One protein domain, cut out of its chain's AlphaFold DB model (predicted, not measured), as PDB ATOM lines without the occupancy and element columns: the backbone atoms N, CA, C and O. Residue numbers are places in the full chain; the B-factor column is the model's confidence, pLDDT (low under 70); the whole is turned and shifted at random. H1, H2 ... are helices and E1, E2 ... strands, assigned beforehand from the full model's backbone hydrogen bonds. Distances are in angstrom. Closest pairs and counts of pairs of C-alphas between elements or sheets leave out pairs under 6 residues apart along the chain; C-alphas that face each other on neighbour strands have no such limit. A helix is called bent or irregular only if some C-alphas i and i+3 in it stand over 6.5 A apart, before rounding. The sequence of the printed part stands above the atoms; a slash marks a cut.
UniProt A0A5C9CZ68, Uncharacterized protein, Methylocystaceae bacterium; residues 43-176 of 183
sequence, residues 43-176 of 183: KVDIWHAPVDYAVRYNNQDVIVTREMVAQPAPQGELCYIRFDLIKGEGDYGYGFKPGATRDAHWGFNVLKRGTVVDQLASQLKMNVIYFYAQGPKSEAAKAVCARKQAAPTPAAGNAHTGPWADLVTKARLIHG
ATOM      1  N   LYS A  43     -48.722 -39.641  19.585       93.00
ATOM      2  CA  LYS A  43     -47.885 -38.476  19.290       93.00
ATOM      3  C   LYS A  43     -46.416 -38.861  19.240       93.00
ATOM      4  O   LYS A  43     -45.959 -39.706  20.013       93.00
ATOM      5  N   VAL A  44     -45.688 -38.176  18.368       91.69
ATOM      6  CA  VAL A  44     -44.234 -38.243  18.242       91.69
ATOM      7  C   VAL A  44     -43.707 -36.816  18.282       91.69
ATOM      8  O   VAL A  44     -44.283 -35.922  17.671       91.69
ATOM      9  N   ASP A  45     -42.646 -36.601  19.048       90.50
ATOM     10  CA  ASP A  45     -41.973 -35.321  19.203       90.50
ATOM     11  C   ASP A  45     -40.484 -35.480  18.878       90.50
ATOM     12  O   ASP A  45     -39.826 -36.398  19.376       90.50
ATOM     13  N   ILE A  46     -39.952 -34.601  18.026       89.75
ATOM     14  CA  ILE A  46     -38.627 -34.756  17.416       89.75
ATOM     15  C   ILE A  46     -37.708 -33.616  17.835       89.75
ATOM     16  O   ILE A  46     -38.016 -32.427  17.704       89.75
ATOM     17  N   TRP A  47     -36.531 -33.999  18.315       89.31
ATOM     18  CA  TRP A  47     -35.497 -33.073  18.746       89.31
ATOM     19  C   TRP A  47     -34.189 -33.364  18.034       89.31
ATOM     20  O   TRP A  47     -33.864 -34.509  17.740       89.31
ATOM     21  N   HIS A  48     -33.408 -32.317  17.807       87.69
ATOM     22  CA  HIS A  48     -32.176 -32.378  17.039       87.69
ATOM     23  C   HIS A  48     -30.993 -31.839  17.844       87.69
ATOM     24  O   HIS A  48     -31.106 -30.904  18.644       87.69
ATOM     25  N   ALA A  49     -29.828 -32.422  17.588       88.69
ATOM     26  CA  ALA A  49     -28.543 -31.993  18.103       88.69
ATOM     27  C   ALA A  49     -27.520 -32.008  16.958       88.69
ATOM     28  O   ALA A  49     -26.989 -33.073  16.624       88.69
ATOM     29  N   PRO A  50     -27.227 -30.848  16.345       90.69
ATOM     30  CA  PRO A  50     -26.209 -30.776  15.316       90.69
ATOM     31  C   PRO A  50     -24.822 -30.994  15.926       90.69
ATOM     32  O   PRO A  50     -24.483 -30.463  16.985       90.69
ATOM     33  N   VAL A  51     -24.004 -31.755  15.212       91.12
ATOM     34  CA  VAL A  51     -22.587 -31.972  15.494       91.12
ATOM     35  C   VAL A  51     -21.832 -31.483  14.269       91.12
ATOM     36  O   VAL A  51     -22.105 -31.931  13.157       91.12
ATOM     37  N   ASP A  52     -20.905 -30.550  14.460       94.31
ATOM     38  CA  ASP A  52     -20.035 -30.036  13.400       94.31
ATOM     39  C   ASP A  52     -18.654 -29.776  13.999       94.31
ATOM     40  O   ASP A  52     -18.452 -28.822  14.754       94.31
ATOM     41  N   TYR A  53     -17.721 -30.683  13.723       92.81
ATOM     42  CA  TYR A  53     -16.350 -30.614  14.208       92.81
ATOM     43  C   TYR A  53     -15.383 -30.867  13.063       92.81
ATOM     44  O   TYR A  53     -15.542 -31.807  12.288       92.81
ATOM     45  N   ALA A  54     -14.344 -30.042  12.987       91.50
ATOM     46  CA  ALA A  54     -13.250 -30.204  12.044       91.50
ATOM     47  C   ALA A  54     -11.921 -29.996  12.771       91.50
ATOM     48  O   ALA A  54     -11.708 -28.949  13.386       91.50
ATOM     49  N   VAL A  55     -11.017 -30.967  12.661       88.06
ATOM     50  CA  VAL A  55      -9.647 -30.884  13.182       88.06
ATOM     51  C   VAL A  55      -8.682 -30.739  12.013       88.06
ATOM     52  O   VAL A  55      -8.661 -31.538  11.074       88.06
ATOM     53  N   ARG A  56      -7.913 -29.648  12.028       84.69
ATOM     54  CA  ARG A  56      -7.053 -29.246  10.903       84.69
ATOM     55  C   ARG A  56      -5.577 -29.198  11.262       84.69
ATOM     56  O   ARG A  56      -4.754 -29.311  10.356       84.69
ATOM     57  N   TYR A  57      -5.233 -29.064  12.538       76.69
ATOM     58  CA  TYR A  57      -3.846 -28.993  12.988       76.69
ATOM     59  C   TYR A  57      -3.415 -30.314  13.622       76.69
ATOM     60  O   TYR A  57      -4.233 -31.036  14.188       76.69
ATOM     61  N   ASN A  58      -2.134 -30.644  13.485       72.19
ATOM     62  CA  ASN A  58      -1.584 -31.912  13.960       72.19
ATOM     63  C   ASN A  58      -1.748 -32.034  15.485       72.19
ATOM     64  O   ASN A  58      -1.677 -31.029  16.194       72.19
ATOM     65  N   ASN A  59      -1.935 -33.264  15.977       71.19
ATOM     66  CA  ASN A  59      -2.170 -33.580  17.395       71.19
ATOM     67  C   ASN A  59      -3.412 -32.898  18.000       71.19
ATOM     68  O   ASN A  59      -3.469 -32.665  19.207       71.19
ATOM     69  N   GLN A  60      -4.399 -32.557  17.169       80.38
ATOM     70  CA  GLN A  60      -5.717 -32.153  17.640       80.38
ATOM     71  C   GLN A  60      -6.682 -33.320  17.526       80.38
ATOM     72  O   GLN A  60      -7.025 -33.741  16.421       80.38
ATOM     73  N   ASP A  61      -7.161 -33.761  18.680       88.38
ATOM     74  CA  ASP A  61      -8.235 -34.729  18.787       88.38
ATOM     75  C   ASP A  61      -9.437 -34.060  19.448       88.38
ATOM     76  O   ASP A  61      -9.316 -33.316  20.426       88.38
ATOM     77  N   VAL A  62     -10.616 -34.342  18.914       91.62
ATOM     78  CA  VAL A  62     -11.886 -34.043  19.563       91.62
ATOM     79  C   VAL A  62     -12.499 -35.378  19.927       91.62
ATOM     80  O   VAL A  62     -12.825 -36.159  19.043       91.62
ATOM     81  N   ILE A  63     -12.655 -35.647  21.218       92.94
ATOM     82  CA  ILE A  63     -13.286 -36.866  21.725       92.94
ATOM     83  C   ILE A  63     -14.321 -36.416  22.747       92.94
ATOM     84  O   ILE A  63     -13.974 -35.799  23.754       92.94
ATOM     85  N   VAL A  64     -15.597 -36.669  22.472       92.19
ATOM     86  CA  VAL A  64     -16.701 -36.120  23.264       92.19
ATOM     87  C   VAL A  64     -17.737 -37.202  23.518       92.19
ATOM     88  O   VAL A  64     -18.258 -37.793  22.577       92.19
ATOM     89  N   THR A  65     -18.096 -37.389  24.786       91.00
ATOM     90  CA  THR A  65     -19.269 -38.164  25.203       91.00
ATOM     91  C   THR A  65     -20.296 -37.204  25.791       91.00
ATOM     92  O   THR A  65     -19.952 -36.295  26.556       91.00
ATOM     93  N   ARG A  66     -21.560 -37.373  25.408       88.75
ATOM     94  CA  ARG A  66     -22.675 -36.509  25.774       88.75
ATOM     95  C   ARG A  66     -23.819 -37.279  26.411       88.75
ATOM     96  O   ARG A  66     -24.146 -38.390  26.007       88.75
ATOM     97  N   GLU A  67     -24.449 -36.602  27.355       86.12
ATOM     98  CA  GLU A  67     -25.804 -36.856  27.824       86.12
ATOM     99  C   GLU A  67     -26.650 -35.661  27.376       86.12
ATOM    100  O   GLU A  67     -26.374 -34.511  27.736       86.12
ATOM    101  N   MET A  68     -27.654 -35.904  26.540       83.38
ATOM    102  CA  MET A  68     -28.508 -34.825  26.058       83.38
ATOM    103  C   MET A  68     -29.721 -34.648  26.961       83.38
ATOM    104  O   MET A  68     -30.464 -35.589  27.218       83.38
ATOM    105  N   VAL A  69     -29.938 -33.411  27.402       81.31
ATOM    106  CA  VAL A  69     -31.052 -33.040  28.270       81.31
ATOM    107  C   VAL A  69     -32.017 -32.170  27.469       81.31
ATOM    108  O   VAL A  69     -31.677 -31.057  27.050       81.31
ATOM    109  N   ALA A  70     -33.227 -32.675  27.235       81.62
ATOM    110  CA  ALA A  70     -34.296 -31.894  26.624       81.62
ATOM    111  C   ALA A  70     -34.835 -30.859  27.623       81.62
ATOM    112  O   ALA A  70     -35.151 -31.183  28.769       81.62
ATOM    113  N   GLN A  71     -34.898 -29.595  27.192       78.62
ATOM    114  CA  GLN A  71     -35.455 -28.494  27.978       78.62
ATOM    115  C   GLN A  71     -36.290 -27.566  27.078       78.62
ATOM    116  O   GLN A  71     -35.702 -26.879  26.227       78.62
ATOM    117  N   PRO A  72     -37.622 -27.475  27.286       82.12
ATOM    118  CA  PRO A  72     -38.406 -28.138  28.345       82.12
ATOM    119  C   PRO A  72     -38.429 -29.672  28.229       82.12
ATOM    120  O   PRO A  72     -38.054 -30.220  27.196       82.12
ATOM    121  N   ALA A  73     -38.834 -30.352  29.308       83.38
ATOM    122  CA  ALA A  73     -38.986 -31.804  29.302       83.38
ATOM    123  C   ALA A  73     -40.057 -32.219  28.267       83.38
ATOM    124  O   ALA A  73     -41.150 -31.641  28.284       83.38
ATOM    125  N   PRO A  74     -39.776 -33.187  27.376       85.56
ATOM    126  CA  PRO A  74     -40.751 -33.702  26.422       85.56
ATOM    127  C   PRO A  74     -41.905 -34.393  27.147       85.56
ATOM    128  O   PRO A  74     -41.740 -34.921  28.244       85.56
ATOM    129  N   GLN A  75     -43.087 -34.400  26.528       85.69
ATOM    130  CA  GLN A  75     -44.274 -35.048  27.105       85.69
ATOM    131  C   GLN A  75     -44.272 -36.578  26.933       85.69
ATOM    132  O   GLN A  75     -45.048 -37.264  27.597       85.69
ATOM    133  N   GLY A  76     -43.446 -37.099  26.020       88.31
ATOM    134  CA  GLY A  76     -43.308 -38.525  25.723       88.31
ATOM    135  C   GLY A  76     -42.040 -39.145  26.310       88.31
ATOM    136  O   GLY A  76     -41.133 -38.447  26.762       88.31
ATOM    137  N   GLU A  77     -41.967 -40.472  26.257       90.12
ATOM    138  CA  GLU A  77     -40.760 -41.226  26.600       90.12
ATOM    139  C   GLU A  77     -39.795 -41.233  25.413       90.12
ATOM    140  O   GLU A  77     -40.229 -41.255  24.258       90.12
ATOM    141  N   LEU A  78     -38.483 -41.226  25.673       90.81
ATOM    142  CA  LEU A  78     -37.494 -41.398  24.610       90.81
ATOM    143  C   LEU A  78     -37.685 -42.783  23.975       90.81
ATOM    144  O   LEU A  78     -37.452 -43.801  24.619       90.81
ATOM    145  N   CYS A  79     -38.098 -42.809  22.710       91.81
ATOM    146  CA  CYS A  79     -38.303 -44.027  21.940       91.81
ATOM    147  C   CYS A  79     -36.964 -44.551  21.407       91.81
ATOM    148  O   CYS A  79     -36.553 -45.657  21.748       91.81
ATOM    149  N   TYR A  80     -36.250 -43.762  20.600       91.88
ATOM    150  CA  TYR A  80     -34.893 -44.095  20.160       91.88
ATOM    151  C   TYR A  80     -34.146 -42.854  19.641       91.88
ATOM    152  O   TYR A  80     -34.734 -41.783  19.453       91.88
ATOM    153  N   ILE A  81     -32.838 -43.005  19.426       93.00
ATOM    154  CA  ILE A  81     -31.933 -41.977  18.903       93.00
ATOM    155  C   ILE A  81     -31.395 -42.416  17.535       93.00
ATOM    156  O   ILE A  81     -30.897 -43.539  17.393       93.00
ATOM    157  N   ARG A  82     -31.447 -41.511  16.551       94.00
ATOM    158  CA  ARG A  82     -30.900 -41.696  15.199       94.00
ATOM    159  C   ARG A  82     -29.699 -40.787  14.946       94.00
ATOM    160  O   ARG A  82     -29.691 -39.632  15.362       94.00
ATOM    161  N   PHE A  83     -28.696 -41.299  14.239       94.31
ATOM    162  CA  PHE A  83     -27.485 -40.574  13.856       94.31
ATOM    163  C   PHE A  83     -27.437 -40.368  12.339       94.31
ATOM    164  O   PHE A  83     -27.109 -41.292  11.591       94.31
ATOM    165  N   ASP A  84     -27.699 -39.144  11.892       94.19
ATOM    166  CA  ASP A  84     -27.720 -38.788  10.474       94.19
ATOM    167  C   ASP A  84     -26.382 -38.172  10.067       94.19
ATOM    168  O   ASP A  84     -26.134 -36.980  10.274       94.19
ATOM    169  N   LEU A  85     -25.496 -38.989   9.493       94.75
ATOM    170  CA  LEU A  85     -24.216 -38.527   8.964       94.75
ATOM    171  C   LEU A  85     -24.442 -37.628   7.740       94.75
ATOM    172  O   LEU A  85     -24.959 -38.070   6.718       94.75
ATOM    173  N   ILE A  86     -24.007 -36.372   7.835       94.94
ATOM    174  CA  ILE A  86     -24.063 -35.392   6.740       94.94
ATOM    175  C   ILE A  86     -22.722 -35.357   6.004       94.94
ATOM    176  O   ILE A  86     -22.680 -35.265   4.780       94.94
ATOM    177  N   LYS A  87     -21.613 -35.401   6.750       94.19
ATOM    178  CA  LYS A  87     -20.255 -35.402   6.206       94.19
ATOM    179  C   LYS A  87     -19.297 -36.104   7.164       94.19
ATOM    180  O   LYS A  87     -19.271 -35.775   8.345       94.19
ATOM    181  N   GLY A  88     -18.482 -37.016   6.648       92.38
ATOM    182  CA  GLY A  88     -17.412 -37.675   7.393       92.38
ATOM    183  C   GLY A  88     -16.162 -37.794   6.526       92.38
ATOM    184  O   GLY A  88     -16.209 -38.436   5.481       92.38
ATOM    185  N   GLU A  89     -15.065 -37.167   6.940       91.00
ATOM    186  CA  GLU A  89     -13.770 -37.185   6.248       91.00
ATOM    187  C   GLU A  89     -12.649 -37.473   7.251       91.00
ATOM    188  O   GLU A  89     -12.691 -36.987   8.383       91.00
ATOM    189  N   GLY A  90     -11.630 -38.224   6.829       88.94
ATOM    190  CA  GLY A  90     -10.487 -38.569   7.676       88.94
ATOM    191  C   GLY A  90     -10.823 -39.608   8.750       88.94
ATOM    192  O   GLY A  90     -11.573 -40.549   8.493       88.94
ATOM    193  N   ASP A  91     -10.238 -39.449   9.938       89.94
ATOM    194  CA  ASP A  91     -10.431 -40.346  11.084       89.94
ATOM    195  C   ASP A  91     -11.509 -39.782  12.021       89.94
ATOM    196  O   ASP A  91     -11.350 -38.712  12.618       89.94
ATOM    197  N   TYR A  92     -12.634 -40.487  12.102       92.69
ATOM    198  CA  TYR A  92     -13.770 -40.136  12.940       92.69
ATOM    199  C   TYR A  92     -14.543 -41.388  13.350       92.69
ATOM    200  O   TYR A  92     -14.458 -42.426  12.687       92.69
ATOM    201  N   GLY A  93     -15.352 -41.258  14.400       93.44
ATOM    202  CA  GLY A  93     -16.278 -42.284  14.870       93.44
ATOM    203  C   GLY A  93     -17.418 -41.708  15.686       93.44
ATOM    204  O   GLY A  93     -17.314 -40.592  16.193       93.44
ATOM    205  N   TYR A  94     -18.527 -42.443  15.797       94.88
ATOM    206  CA  TYR A  94     -19.690 -42.000  16.568       94.88
ATOM    207  C   TYR A  94     -20.641 -43.131  16.955       94.88
ATOM    208  O   TYR A  94     -20.564 -44.243  16.444       94.88
ATOM    209  N   GLY A  95     -21.561 -42.834  17.872       93.00
ATOM    210  CA  GLY A  95     -22.573 -43.773  18.352       93.00
ATOM    211  C   GLY A  95     -22.681 -43.787  19.872       93.00
ATOM    212  O   GLY A  95     -22.178 -42.900  20.557       93.00
ATOM    213  N   PHE A  96     -23.340 -44.801  20.414       91.00
ATOM    214  CA  PHE A  96     -23.398 -45.055  21.859       91.00
ATOM    215  C   PHE A  96     -22.035 -45.363  22.487       91.00
ATOM    216  O   PHE A  96     -21.172 -45.988  21.878       91.00
ATOM    217  N   LYS A  97     -21.835 -44.972  23.746       85.19
ATOM    218  CA  LYS A  97     -20.627 -45.382  24.465       85.19
ATOM    219  C   LYS A  97     -20.680 -46.900  24.732       85.19
ATOM    220  O   LYS A  97     -21.637 -47.358  25.363       85.19
ATOM    221  N   PRO A  98     -19.671 -47.694  24.323       79.75
ATOM    222  CA  PRO A  98     -19.629 -49.119  24.645       79.75
ATOM    223  C   PRO A  98     -19.634 -49.364  26.159       79.75
ATOM    224  O   PRO A  98     -18.939 -48.677  26.907       79.75
ATOM    225  N   GLY A  99     -20.414 -50.346  26.618       73.88
ATOM    226  CA  GLY A  99     -20.498 -50.722  28.036       73.88
ATOM    227  C   GLY A  99     -21.298 -49.766  28.930       73.88
ATOM    228  O   GLY A  99     -21.493 -50.076  30.103       73.88
ATOM    229  N   ALA A 100     -21.795 -48.640  28.407       67.31
ATOM    230  CA  ALA A 100     -22.780 -47.826  29.110       67.31
ATOM    231  C   ALA A 100     -24.167 -48.488  29.041       67.31
ATOM    232  O   ALA A 100     -24.491 -49.176  28.068       67.31
ATOM    233  N   THR A 101     -25.008 -48.252  30.052       60.41
ATOM    234  CA  THR A 101     -26.454 -48.461  29.912       60.41
ATOM    235  C   THR A 101     -26.904 -47.704  28.664       60.41
ATOM    236  O   THR A 101     -26.482 -46.565  28.462       60.41
ATOM    237  N   ARG A 102     -27.694 -48.344  27.792       58.12
ATOM    238  CA  ARG A 102     -28.087 -47.867  26.444       58.12
ATOM    239  C   ARG A 102     -28.905 -46.563  26.435       58.12
ATOM    240  O   ARG A 102     -29.424 -46.153  25.401       58.12
ATOM    241  N   ASP A 103     -28.954 -45.874  27.560       60.38
ATOM    242  CA  ASP A 103     -29.889 -44.816  27.851       60.38
ATOM    243  C   ASP A 103     -29.084 -43.507  27.866       60.38
ATOM    244  O   ASP A 103     -28.373 -43.182  28.815       60.38
ATOM    245  N   ALA A 104     -29.151 -42.794  26.741       66.19
ATOM    246  CA  ALA A 104     -28.692 -41.419  26.514       66.19
ATOM    247  C   ALA A 104     -27.180 -41.111  26.472       66.19
ATOM    248  O   ALA A 104     -26.834 -39.981  26.118       66.19
ATOM    249  N   HIS A 105     -26.275 -42.061  26.738       86.19
ATOM    250  CA  HIS A 105     -24.830 -41.828  26.578       86.19
ATOM    251  C   HIS A 105     -24.323 -42.222  25.193       86.19
ATOM    252  O   HIS A 105     -24.086 -43.392  24.882       86.19
ATOM    253  N   TRP A 106     -24.085 -41.212  24.371       90.56
ATOM    254  CA  TRP A 106     -23.462 -41.353  23.061       90.56
ATOM    255  C   TRP A 106     -22.356 -40.326  22.909       90.56
ATOM    256  O   TRP A 106     -22.161 -39.451  23.745       90.56
ATOM    257  N   GLY A 107     -21.600 -40.427  21.837       90.31
ATOM    258  CA  GLY A 107     -20.488 -39.537  21.602       90.31
ATOM    259  C   GLY A 107     -19.953 -39.664  20.197       90.31
ATOM    260  O   GLY A 107     -20.491 -40.384  19.351       90.31
ATOM    261  N   PHE A 108     -18.888 -38.920  19.968       91.94
ATOM    262  CA  PHE A 108     -18.162 -38.912  18.720       91.94
ATOM    263  C   PHE A 108     -16.691 -38.615  18.980       91.94
ATOM    264  O   PHE A 108     -16.318 -38.013  19.994       91.94
ATOM    265  N   ASN A 109     -15.859 -39.010  18.030       92.12
ATOM    266  CA  ASN A 109     -14.483 -38.573  17.950       92.12
ATOM    267  C   ASN A 109     -14.146 -38.119  16.531       92.12
ATOM    268  O   ASN A 109     -14.706 -38.614  15.555       92.12
ATOM    269  N   VAL A 110     -13.252 -37.142  16.446       89.31
ATOM    270  CA  VAL A 110     -12.628 -36.668  15.213       89.31
ATOM    271  C   VAL A 110     -11.153 -36.498  15.526       89.31
ATOM    272  O   VAL A 110     -10.786 -35.700  16.389       89.31
ATOM    273  N   LEU A 111     -10.319 -37.282  14.859       87.12
ATOM    274  CA  LEU A 111      -8.905 -37.412  15.179       87.12
ATOM    275  C   LEU A 111      -8.080 -36.983  13.983       87.12
ATOM    276  O   LEU A 111      -8.468 -37.217  12.836       87.12
ATOM    277  N   LYS A 112      -6.905 -36.417  14.230       80.81
ATOM    278  CA  LYS A 112      -5.945 -36.152  13.159       80.81
ATOM    279  C   LYS A 112      -4.713 -37.042  13.318       80.81
ATOM    280  O   LYS A 112      -3.730 -36.657  13.948       80.81
ATOM    281  N   ARG A 113      -4.777 -38.248  12.739       71.06
ATOM    282  CA  ARG A 113      -3.703 -39.261  12.761       71.06
ATOM    283  C   ARG A 113      -2.842 -39.216  11.487       71.06
ATOM    284  O   ARG A 113      -3.371 -38.997  10.404       71.06
ATOM    285  N   GLY A 114      -1.524 -39.436  11.609       64.75
ATOM    286  CA  GLY A 114      -0.543 -39.448  10.497       64.75
ATOM    287  C   GLY A 114       0.763 -38.685  10.803       64.75
ATOM    288  O   GLY A 114       1.023 -38.377  11.963       64.75
ATOM    289  N   THR A 115       1.563 -38.342   9.790       60.91
ATOM    290  CA  THR A 115       2.791 -37.519   9.905       60.91
ATOM    291  C   THR A 115       2.547 -36.067   9.454       60.91
ATOM    292  O   THR A 115       1.510 -35.763   8.874       60.91
ATOM    293  N   VAL A 116       3.501 -35.147   9.663       61.19
ATOM    294  CA  VAL A 116       3.371 -33.734   9.224       61.19
ATOM    295  C   VAL A 116       3.108 -33.597   7.712       61.19
ATOM    296  O   VAL A 116       2.511 -32.608   7.296       61.19
ATOM    297  N   VAL A 117       3.525 -34.575   6.903       66.31
ATOM    298  CA  VAL A 117       3.495 -34.511   5.432       66.31
ATOM    299  C   VAL A 117       2.307 -35.236   4.787       66.31
ATOM    300  O   VAL A 117       1.949 -34.889   3.668       66.31
ATOM    301  N   ASP A 118       1.647 -36.157   5.499       62.03
ATOM    302  CA  ASP A 118       0.575 -37.010   4.943       62.03
ATOM    303  C   ASP A 118      -0.808 -36.761   5.579       62.03
ATOM    304  O   ASP A 118      -1.783 -37.456   5.292       62.03
ATOM    305  N   GLN A 119      -0.919 -35.782   6.484       62.34
ATOM    306  CA  GLN A 119      -2.127 -35.571   7.282       62.34
ATOM    307  C   GLN A 119      -3.143 -34.608   6.636       62.34
ATOM    308  O   GLN A 119      -3.054 -33.380   6.773       62.34
ATOM    309  N   LEU A 120      -4.196 -35.171   6.037       73.19
ATOM    310  CA  LEU A 120      -5.405 -34.430   5.652       73.19
ATOM    311  C   LEU A 120      -6.236 -34.022   6.887       73.19
ATOM    312  O   LEU A 120      -6.018 -34.496   8.001       73.19
ATOM    313  N   ALA A 121      -7.146 -33.062   6.716       83.00
ATOM    314  CA  ALA A 121      -8.084 -32.678   7.771       83.00
ATOM    315  C   ALA A 121      -9.102 -33.800   8.023       83.00
ATOM    316  O   ALA A 121      -9.531 -34.455   7.073       83.00
ATOM    317  N   SER A 122      -9.528 -33.960   9.278       90.00
ATOM    318  CA  SER A 122     -10.671 -34.811   9.617       90.00
ATOM    319  C   SER A 122     -11.871 -33.943   9.964       90.00
ATOM    320  O   SER A 122     -11.740 -32.909  10.631       90.00
ATOM    321  N   GLN A 123     -13.047 -34.346   9.500       92.69
ATOM    322  CA  GLN A 123     -14.290 -33.625   9.727       92.69
ATOM    323  C   GLN A 123     -15.425 -34.599  10.008       92.69
ATOM    324  O   GLN A 123     -15.581 -35.604   9.321       92.69
ATOM    325  N   LEU A 124     -16.267 -34.222  10.965       94.75
ATOM    326  CA  LEU A 124     -17.521 -34.884  11.248       94.75
ATOM    327  C   LEU A 124     -18.641 -33.855  11.331       94.75
ATOM    328  O   LEU A 124     -18.641 -32.979  12.198       94.75
ATOM    329  N   LYS A 125     -19.610 -33.993  10.432       95.50
ATOM    330  CA  LYS A 125     -20.872 -33.270  10.447       95.50
ATOM    331  C   LYS A 125     -22.016 -34.270  10.472       95.50
ATOM    332  O   LYS A 125     -22.132 -35.100   9.573       95.50
ATOM    333  N   MET A 126     -22.876 -34.177  11.472       94.50
ATOM    334  CA  MET A 126     -24.061 -35.025  11.586       94.50
ATOM    335  C   MET A 126     -25.182 -34.312  12.330       94.50
ATOM    336  O   MET A 126     -24.973 -33.273  12.961       94.50
ATOM    337  N   ASN A 127     -26.363 -34.909  12.284       92.00
ATOM    338  CA  ASN A 127     -27.475 -34.547  13.140       92.00
ATOM    339  C   ASN A 127     -27.845 -35.746  14.012       92.00
ATOM    340  O   ASN A 127     -28.081 -36.833  13.491       92.00
ATOM    341  N   VAL A 128     -27.890 -35.556  15.326       92.38
ATOM    342  CA  VAL A 128     -28.386 -36.584  16.245       92.38
ATOM    343  C   VAL A 128     -29.828 -36.257  16.591       92.38
ATOM    344  O   VAL A 128     -30.118 -35.155  17.055       92.38
ATOM    345  N   ILE A 129     -30.724 -37.197  16.324       91.94
ATOM    346  CA  ILE A 129     -32.171 -37.000  16.351       91.94
ATOM    347  C   ILE A 129     -32.776 -37.865  17.447       91.94
ATOM    348  O   ILE A 129     -32.458 -39.046  17.553       91.94
ATOM    349  N   TYR A 130     -33.639 -37.271  18.259       92.12
ATOM    350  CA  TYR A 130     -34.297 -37.905  19.394       92.12
ATOM    351  C   TYR A 130     -35.781 -37.960  19.101       92.12
ATOM    352  O   TYR A 130     -36.404 -36.916  18.901       92.12
ATOM    353  N   PHE A 131     -36.330 -39.166  19.121       92.31
ATOM    354  CA  PHE A 131     -37.754 -39.397  18.943       92.31
ATOM    355  C   PHE A 131     -38.371 -39.666  20.307       92.31
ATOM    356  O   PHE A 131     -38.070 -40.682  20.932       92.31
ATOM    357  N   TYR A 132     -39.228 -38.765  20.776       92.75
ATOM    358  CA  TYR A 132     -40.030 -38.953  21.979       92.75
ATOM    359  C   TYR A 132     -41.437 -39.380  21.575       92.75
ATOM    360  O   TYR A 132     -42.076 -38.707  20.773       92.75
ATOM    361  N   ALA A 133     -41.928 -40.494  22.110       93.56
ATOM    362  CA  ALA A 133     -43.223 -41.055  21.744       93.56
ATOM    363  C   ALA A 133     -44.184 -41.056  22.939       93.56
ATOM    364  O   ALA A 133     -43.787 -41.302  24.080       93.56
ATOM    365  N   GLN A 134     -45.461 -40.781  22.682       94.62
ATOM    366  CA  GLN A 134     -46.510 -40.744  23.699       94.62
ATOM    367  C   GLN A 134     -47.725 -41.557  23.249       94.62
ATOM    368  O   GLN A 134     -48.114 -41.513  22.085       94.62
ATOM    369  N   GLY A 135     -48.355 -42.250  24.204       93.62
ATOM    370  CA  GLY A 135     -49.605 -42.972  23.979       93.62
ATOM    371  C   GLY A 135     -49.412 -44.139  23.012       93.62
ATOM    372  O   GLY A 135     -49.788 -44.024  21.850       93.62
ATOM    373  N   PRO A 136     -48.794 -45.255  23.434       94.56
ATOM    374  CA  PRO A 136     -48.724 -46.436  22.584       94.56
ATOM    375  C   PRO A 136     -50.143 -46.923  22.247       94.56
ATOM    376  O   PRO A 136     -50.943 -47.171  23.147       94.56
ATOM    377  N   LYS A 137     -50.442 -47.109  20.957       94.50
ATOM    378  CA  LYS A 137     -51.743 -47.616  20.467       94.50
ATOM    379  C   LYS A 137     -51.971 -49.092  20.805       94.50
ATOM    380  O   LYS A 137     -53.085 -49.599  20.727       94.50
ATOM    381  N   SER A 138     -50.899 -49.798  21.155       92.06
ATOM    382  CA  SER A 138     -50.915 -51.168  21.665       92.06
ATOM    383  C   SER A 138     -49.682 -51.415  22.532       92.06
ATOM    384  O   SER A 138     -48.654 -50.769  22.337       92.06
ATOM    385  N   GLU A 139     -49.719 -52.400  23.431       86.06
ATOM    386  CA  GLU A 139     -48.522 -52.777  24.206       86.06
ATOM    387  C   GLU A 139     -47.354 -53.229  23.307       86.06
ATOM    388  O   GLU A 139     -46.191 -52.982  23.623       86.06
ATOM    389  N   ALA A 140     -47.650 -53.806  22.136       87.69
ATOM    390  CA  ALA A 140     -46.640 -54.206  21.158       87.69
ATOM    391  C   ALA A 140     -45.903 -53.013  20.514       87.69
ATOM    392  O   ALA A 140     -44.777 -53.182  20.046       87.69
ATOM    393  N   ALA A 141     -46.484 -51.805  20.524       88.62
ATOM    394  CA  ALA A 141     -45.868 -50.601  19.959       88.62
ATOM    395  C   ALA A 141     -44.509 -50.280  20.604       88.62
ATOM    396  O   ALA A 141     -43.578 -49.864  19.916       88.62
ATOM    397  N   LYS A 142     -44.347 -50.557  21.906       83.25
ATOM    398  CA  LYS A 142     -43.088 -50.325  22.637       83.25
ATOM    399  C   LYS A 142     -41.911 -51.115  22.047       83.25
ATOM    400  O   LYS A 142     -40.770 -50.660  22.102       83.25
ATOM    401  N   ALA A 143     -42.175 -52.266  21.424       91.44
ATOM    402  CA  ALA A 143     -41.136 -53.079  20.792       91.44
ATOM    403  C   ALA A 143     -40.535 -52.419  19.537       91.44
ATOM    404  O   ALA A 143     -39.404 -52.734  19.168       91.44
ATOM    405  N   VAL A 144     -41.255 -51.493  18.889       92.69
ATOM    406  CA  VAL A 144     -40.776 -50.771  17.696       92.69
ATOM    407  C   VAL A 144     -39.569 -49.905  18.039       92.69
ATOM    408  O   VAL A 144     -38.556 -49.977  17.345       92.69
ATOM    409  N   CYS A 145     -39.642 -49.171  19.150       91.69
ATOM    410  CA  CYS A 145     -38.553 -48.348  19.675       91.69
ATOM    411  C   CYS A 145     -37.275 -49.176  19.891       91.69
ATOM    412  O   CYS A 145     -36.219 -48.881  19.329       91.69
ATOM    413  N   ALA A 146     -37.397 -50.293  20.616       90.81
ATOM    414  CA  ALA A 146     -36.280 -51.197  20.884       90.81
ATOM    415  C   ALA A 146     -35.707 -51.826  19.602       90.81
ATOM    416  O   ALA A 146     -34.489 -51.904  19.443       90.81
ATOM    417  N   ARG A 147     -36.570 -52.244  18.665       93.38
ATOM    418  CA  ARG A 147     -36.159 -52.813  17.372       93.38
ATOM    419  C   ARG A 147     -35.372 -51.805  16.540       93.38
ATOM    420  O   ARG A 147     -34.329 -52.165  15.999       93.38
ATOM    421  N   LYS A 148     -35.852 -50.559  16.447       92.88
ATOM    422  CA  LYS A 148     -35.155 -49.480  15.735       92.88
ATOM    423  C   LYS A 148     -33.793 -49.201  16.360       92.88
ATOM    424  O   LYS A 148     -32.799 -49.161  15.642       92.88
ATOM    425  N   GLN A 149     -33.726 -49.104  17.690       91.88
ATOM    426  CA  GLN A 149     -32.463 -48.834  18.376       91.88
ATOM    427  C   GLN A 149     -31.452 -49.986  18.261       91.88
ATOM    428  O   GLN A 149     -30.248 -49.745  18.250       91.88
ATOM    429  N   ALA A 150     -31.926 -51.231  18.181       91.00
ATOM    430  CA  ALA A 150     -31.082 -52.421  18.085       91.00
ATOM    431  C   ALA A 150     -30.642 -52.769  16.652       91.00
ATOM    432  O   ALA A 150     -29.895 -53.733  16.474       91.00
ATOM    433  N   ALA A 151     -31.098 -52.033  15.632       92.50
ATOM    434  CA  ALA A 151     -30.717 -52.300  14.251       92.50
ATOM    435  C   ALA A 151     -29.186 -52.194  14.089       92.50
ATOM    436  O   ALA A 151     -28.594 -51.253  14.613       92.50
ATOM    437  N   PRO A 152     -28.516 -53.105  13.361       92.50
ATOM    438  CA  PRO A 152     -27.060 -53.097  13.200       92.50
ATOM    439  C   PRO A 152     -26.627 -52.088  12.125       92.50
ATOM    440  O   PRO A 152     -25.981 -52.435  11.139       92.50
ATOM    441  N   THR A 153     -27.035 -50.829  12.277       94.25
ATOM    442  CA  THR A 153     -26.775 -49.761  11.307       94.25
ATOM    443  C   THR A 153     -26.013 -48.601  11.951       94.25
ATOM    444  O   THR A 153     -26.158 -48.356  13.155       94.25
ATOM    445  N   PRO A 154     -25.234 -47.833  11.164       93.56
ATOM    446  CA  PRO A 154     -24.635 -46.583  11.627       93.56
ATOM    447  C   PRO A 154     -25.670 -45.607  12.202       93.56
ATOM    448  O   PRO A 154     -25.421 -44.984  13.231       93.56
ATOM    449  N   ALA A 155     -26.848 -45.524  11.575       94.56
ATOM    450  CA  ALA A 155     -27.937 -44.641  11.991       94.56
ATOM    451  C   ALA A 155     -28.527 -45.022  13.356       94.56
ATOM    452  O   ALA A 155     -28.910 -44.142  14.115       94.56
ATOM    453  N   ALA A 156     -28.532 -46.309  13.707       92.75
ATOM    454  CA  ALA A 156     -28.902 -46.792  15.038       92.75
ATOM    455  C   ALA A 156     -27.743 -46.704  16.051       92.75
ATOM    456  O   ALA A 156     -27.808 -47.301  17.122       92.75
ATOM    457  N   GLY A 157     -26.680 -45.963  15.721       91.06
ATOM    458  CA  GLY A 157     -25.579 -45.656  16.623       91.06
ATOM    459  C   GLY A 157     -24.491 -46.717  16.695       91.06
ATOM    460  O   GLY A 157     -23.793 -46.729  17.698       91.06
ATOM    461  N   ASN A 158     -24.327 -47.565  15.668       88.25
ATOM    462  CA  ASN A 158     -23.289 -48.611  15.610       88.25
ATOM    463  C   ASN A 158     -22.028 -48.201  14.818       88.25
ATOM    464  O   ASN A 158     -21.235 -49.056  14.431       88.25
ATOM    465  N   ALA A 159     -21.827 -46.912  14.537       90.00
ATOM    466  CA  ALA A 159     -20.694 -46.410  13.749       90.00
ATOM    467  C   ALA A 159     -19.415 -46.184  14.587       90.00
ATOM    468  O   ALA A 159     -18.664 -45.231  14.357       90.00
ATOM    469  N   HIS A 160     -19.193 -47.017  15.608       85.75
ATOM    470  CA  HIS A 160     -18.130 -46.796  16.584       85.75
ATOM    471  C   HIS A 160     -16.760 -47.125  15.997       85.75
ATOM    472  O   HIS A 160     -16.470 -48.264  15.637       85.75
ATOM    473  N   THR A 161     -15.880 -46.140  16.013       86.81
ATOM    474  CA  THR A 161     -14.471 -46.255  15.632       86.81
ATOM    475  C   THR A 161     -13.671 -45.336  16.547       86.81
ATOM    476  O   THR A 161     -14.178 -44.302  16.971       86.81
ATOM    477  N   GLY A 162     -12.439 -45.704  16.900       87.19
ATOM    478  CA  GLY A 162     -11.570 -44.839  17.707       87.19
ATOM    479  C   GLY A 162     -11.890 -44.775  19.216       87.19
ATOM    480  O   GLY A 162     -12.644 -45.598  19.740       87.19
ATOM    481  N   PRO A 163     -11.240 -43.847  19.943       90.31
ATOM    482  CA  PRO A 163     -11.342 -43.702  21.389       90.31
ATOM    483  C   PRO A 163     -12.648 -43.017  21.818       90.31
ATOM    484  O   PRO A 163     -13.272 -42.274  21.059       90.31
ATOM    485  N   TRP A 164     -13.017 -43.228  23.082       89.06
ATOM    486  CA  TRP A 164     -14.195 -42.646  23.725       89.06
ATOM    487  C   TRP A 164     -13.786 -41.819  24.933       89.06
ATOM    488  O   TRP A 164     -12.861 -42.187  25.653       89.06
ATOM    489  N   ALA A 165     -14.490 -40.715  25.175       87.25
ATOM    490  CA  ALA A 165     -14.258 -39.922  26.370       87.25
ATOM    491  C   ALA A 165     -14.958 -40.572  27.569       87.25
ATOM    492  O   ALA A 165     -16.128 -40.970  27.498       87.25
ATOM    493  N   ASP A 166     -14.253 -40.637  28.696       85.94
ATOM    494  CA  ASP A 166     -14.848 -41.082  29.955       85.94
ATOM    495  C   ASP A 166     -15.697 -40.013  30.622       85.94
ATOM    496  O   ASP A 166     -16.721 -40.333  31.228       85.94
ATOM    497  N   LEU A 167     -15.331 -38.748  30.427       85.88
ATOM    498  CA  LEU A 167     -16.136 -37.627  30.874       85.88
ATOM    499  C   LEU A 167     -17.409 -37.517  30.027       85.88
ATOM    500  O   LEU A 167     -17.349 -37.256  28.823       85.88
ATOM    501  N   VAL A 168     -18.560 -37.661  30.680       85.94
ATOM    502  CA  VAL A 168     -19.867 -37.391  30.079       85.94
ATOM    503  C   VAL A 168     -20.213 -35.919  30.289       85.94
ATOM    504  O   VAL A 168     -20.240 -35.428  31.417       85.94
ATOM    505  N   THR A 169     -20.472 -35.205  29.197       85.38
ATOM    506  CA  THR A 169     -20.866 -33.791  29.223       85.38
ATOM    507  C   THR A 169     -22.359 -33.632  28.962       85.38
ATOM    508  O   THR A 169     -22.914 -34.282  28.082       85.38
ATOM    509  N   LYS A 170     -23.027 -32.748  29.708       85.69
ATOM    510  CA  LYS A 170     -24.450 -32.451  29.495       85.69
ATOM    511  C   LYS A 170     -24.617 -31.354  28.455       85.69
ATOM    512  O   LYS A 170     -23.969 -30.314  28.550       85.69
ATOM    513  N   ALA A 171     -25.507 -31.558  27.489       82.75
ATOM    514  CA  ALA A 171     -25.848 -30.537  26.502       82.75
ATOM    515  C   ALA A 171     -27.360 -30.466  26.252       82.75
ATOM    516  O   ALA A 171     -28.088 -31.445  26.415       82.75
ATOM    517  N   ARG A 172     -27.839 -29.275  25.882       83.88
ATOM    518  CA  ARG A 172     -29.263 -29.000  25.657       83.88
ATOM    519  C   ARG A 172     -29.685 -29.371  24.236       83.88
ATOM    520  O   ARG A 172     -28.961 -29.070  23.288       83.88
ATOM    521  N   LEU A 173     -30.865 -29.975  24.097       82.06
ATOM    522  CA  LEU A 173     -31.469 -30.300  22.799       82.06
ATOM    523  C   LEU A 173     -32.189 -29.109  22.156       82.06
ATOM    524  O   LEU A 173     -32.755 -28.266  22.853       82.06
ATOM    525  N   ILE A 174     -32.187 -29.076  20.820       80.25
ATOM    526  CA  ILE A 174     -32.925 -28.101  20.010       80.25
ATOM    527  C   ILE A 174     -34.216 -28.763  19.524       80.25
ATOM    528  O   ILE A 174     -34.181 -29.836  18.925       80.25
ATOM    529  N   HIS A 175     -35.358 -28.129  19.781       81.56
ATOM    530  CA  HIS A 175     -36.665 -28.623  19.341       81.56
ATOM    531  C   HIS A 175     -36.941 -28.253  17.877       81.56
ATOM    532  O   HIS A 175     -36.644 -27.126  17.478       81.56
ATOM    533  N   GLY A 176     -37.508 -29.177  17.089       64.44
ATOM    534  CA  GLY A 176     -38.131 -28.870  15.791       64.44
ATOM    535  C   GLY A 176     -37.235 -28.228  14.718       64.44
ATOM    536  O   GLY A 176     -37.695 -27.347  13.994       64.44
TER     537      GLY A 176
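Overview. This is residues 43 to 176 of the 183 residues of an uncharacterized protein of Methylocystaceae bacterium (UniProt A0A5C9CZ68). Two twisted sheets lie face to face as an elongated sandwich, their strands nearly aligned. H1 and H2 sit beside edge strand E3, H2 also close to E4. The printed part has 134 residues, mostly strand, in the order E1 E2 E3 E4 E5 E6 H1 H2 E7; one sheet runs E4 E5 E2 E7, mixed, the other E1 E6 E3, antiparallel. It is compact, with a radius of gyration of the C-alphas of 16.2 A, and spans 59 by 29 by 26 A, only just a rod.

Along the chain. Look first at E4, residues 91 to 96, E5, 105 to 111, E2, 61 to 69 and 24.8 A long, and E7, 168 to 172, ending at C-alpha 172 (-29.263, -29.000, 25.657). Find C-alpha 43 at (-47.885, -38.476, 19.290), where E1 runs 39.5 A to residue 55. E6, 122 to 136, spans 41.8 A; E3, 77 to 89, spans 34.0 A and bends by 54 degrees at residue 86. H1 holds 139 to 149, 17.5 A; H2, 154 to 158, is irregular, C-alphas 155 and 158 being 7.1 A apart.

Arrangement. In the sandwich, the facing parts are 9.0 A centre to centre. E4 and E5 form a hairpin, N 107 to O 95 2.8 A. E5 and E2 are antiparallel, N 66 to O 106 2.7 A; E2 and E7 are parallel, N 67 to O 169 2.9 A. E6 is antiparallel to E1, N 45 to O 132 2.8 A, and to E3, N 79 to O 131 2.8 A. H1 stands at the level of the sheet E1 E6 E3, closest at the C-alphas of Cys 79 and Cys 145, 4.9 A. H2 is on both sheets, with the C-alphas of Gly 95 and Gly 157 3.9 A apart. Within hydrogen-bond range are 3 of 7 O i to N i+4 pairs in H1 and 0 of 1 in H2, against 8 of 8 and 1 of 2 O i to N i+3 pairs.

Size, cuts and confidence. The farthest C-alphas, Val 117 and Ser 138, are 59.2 A apart. The printed part has no cut, and no link is long. Confidence is under 70 at residues 100 to 104, 114 to 119 and 176.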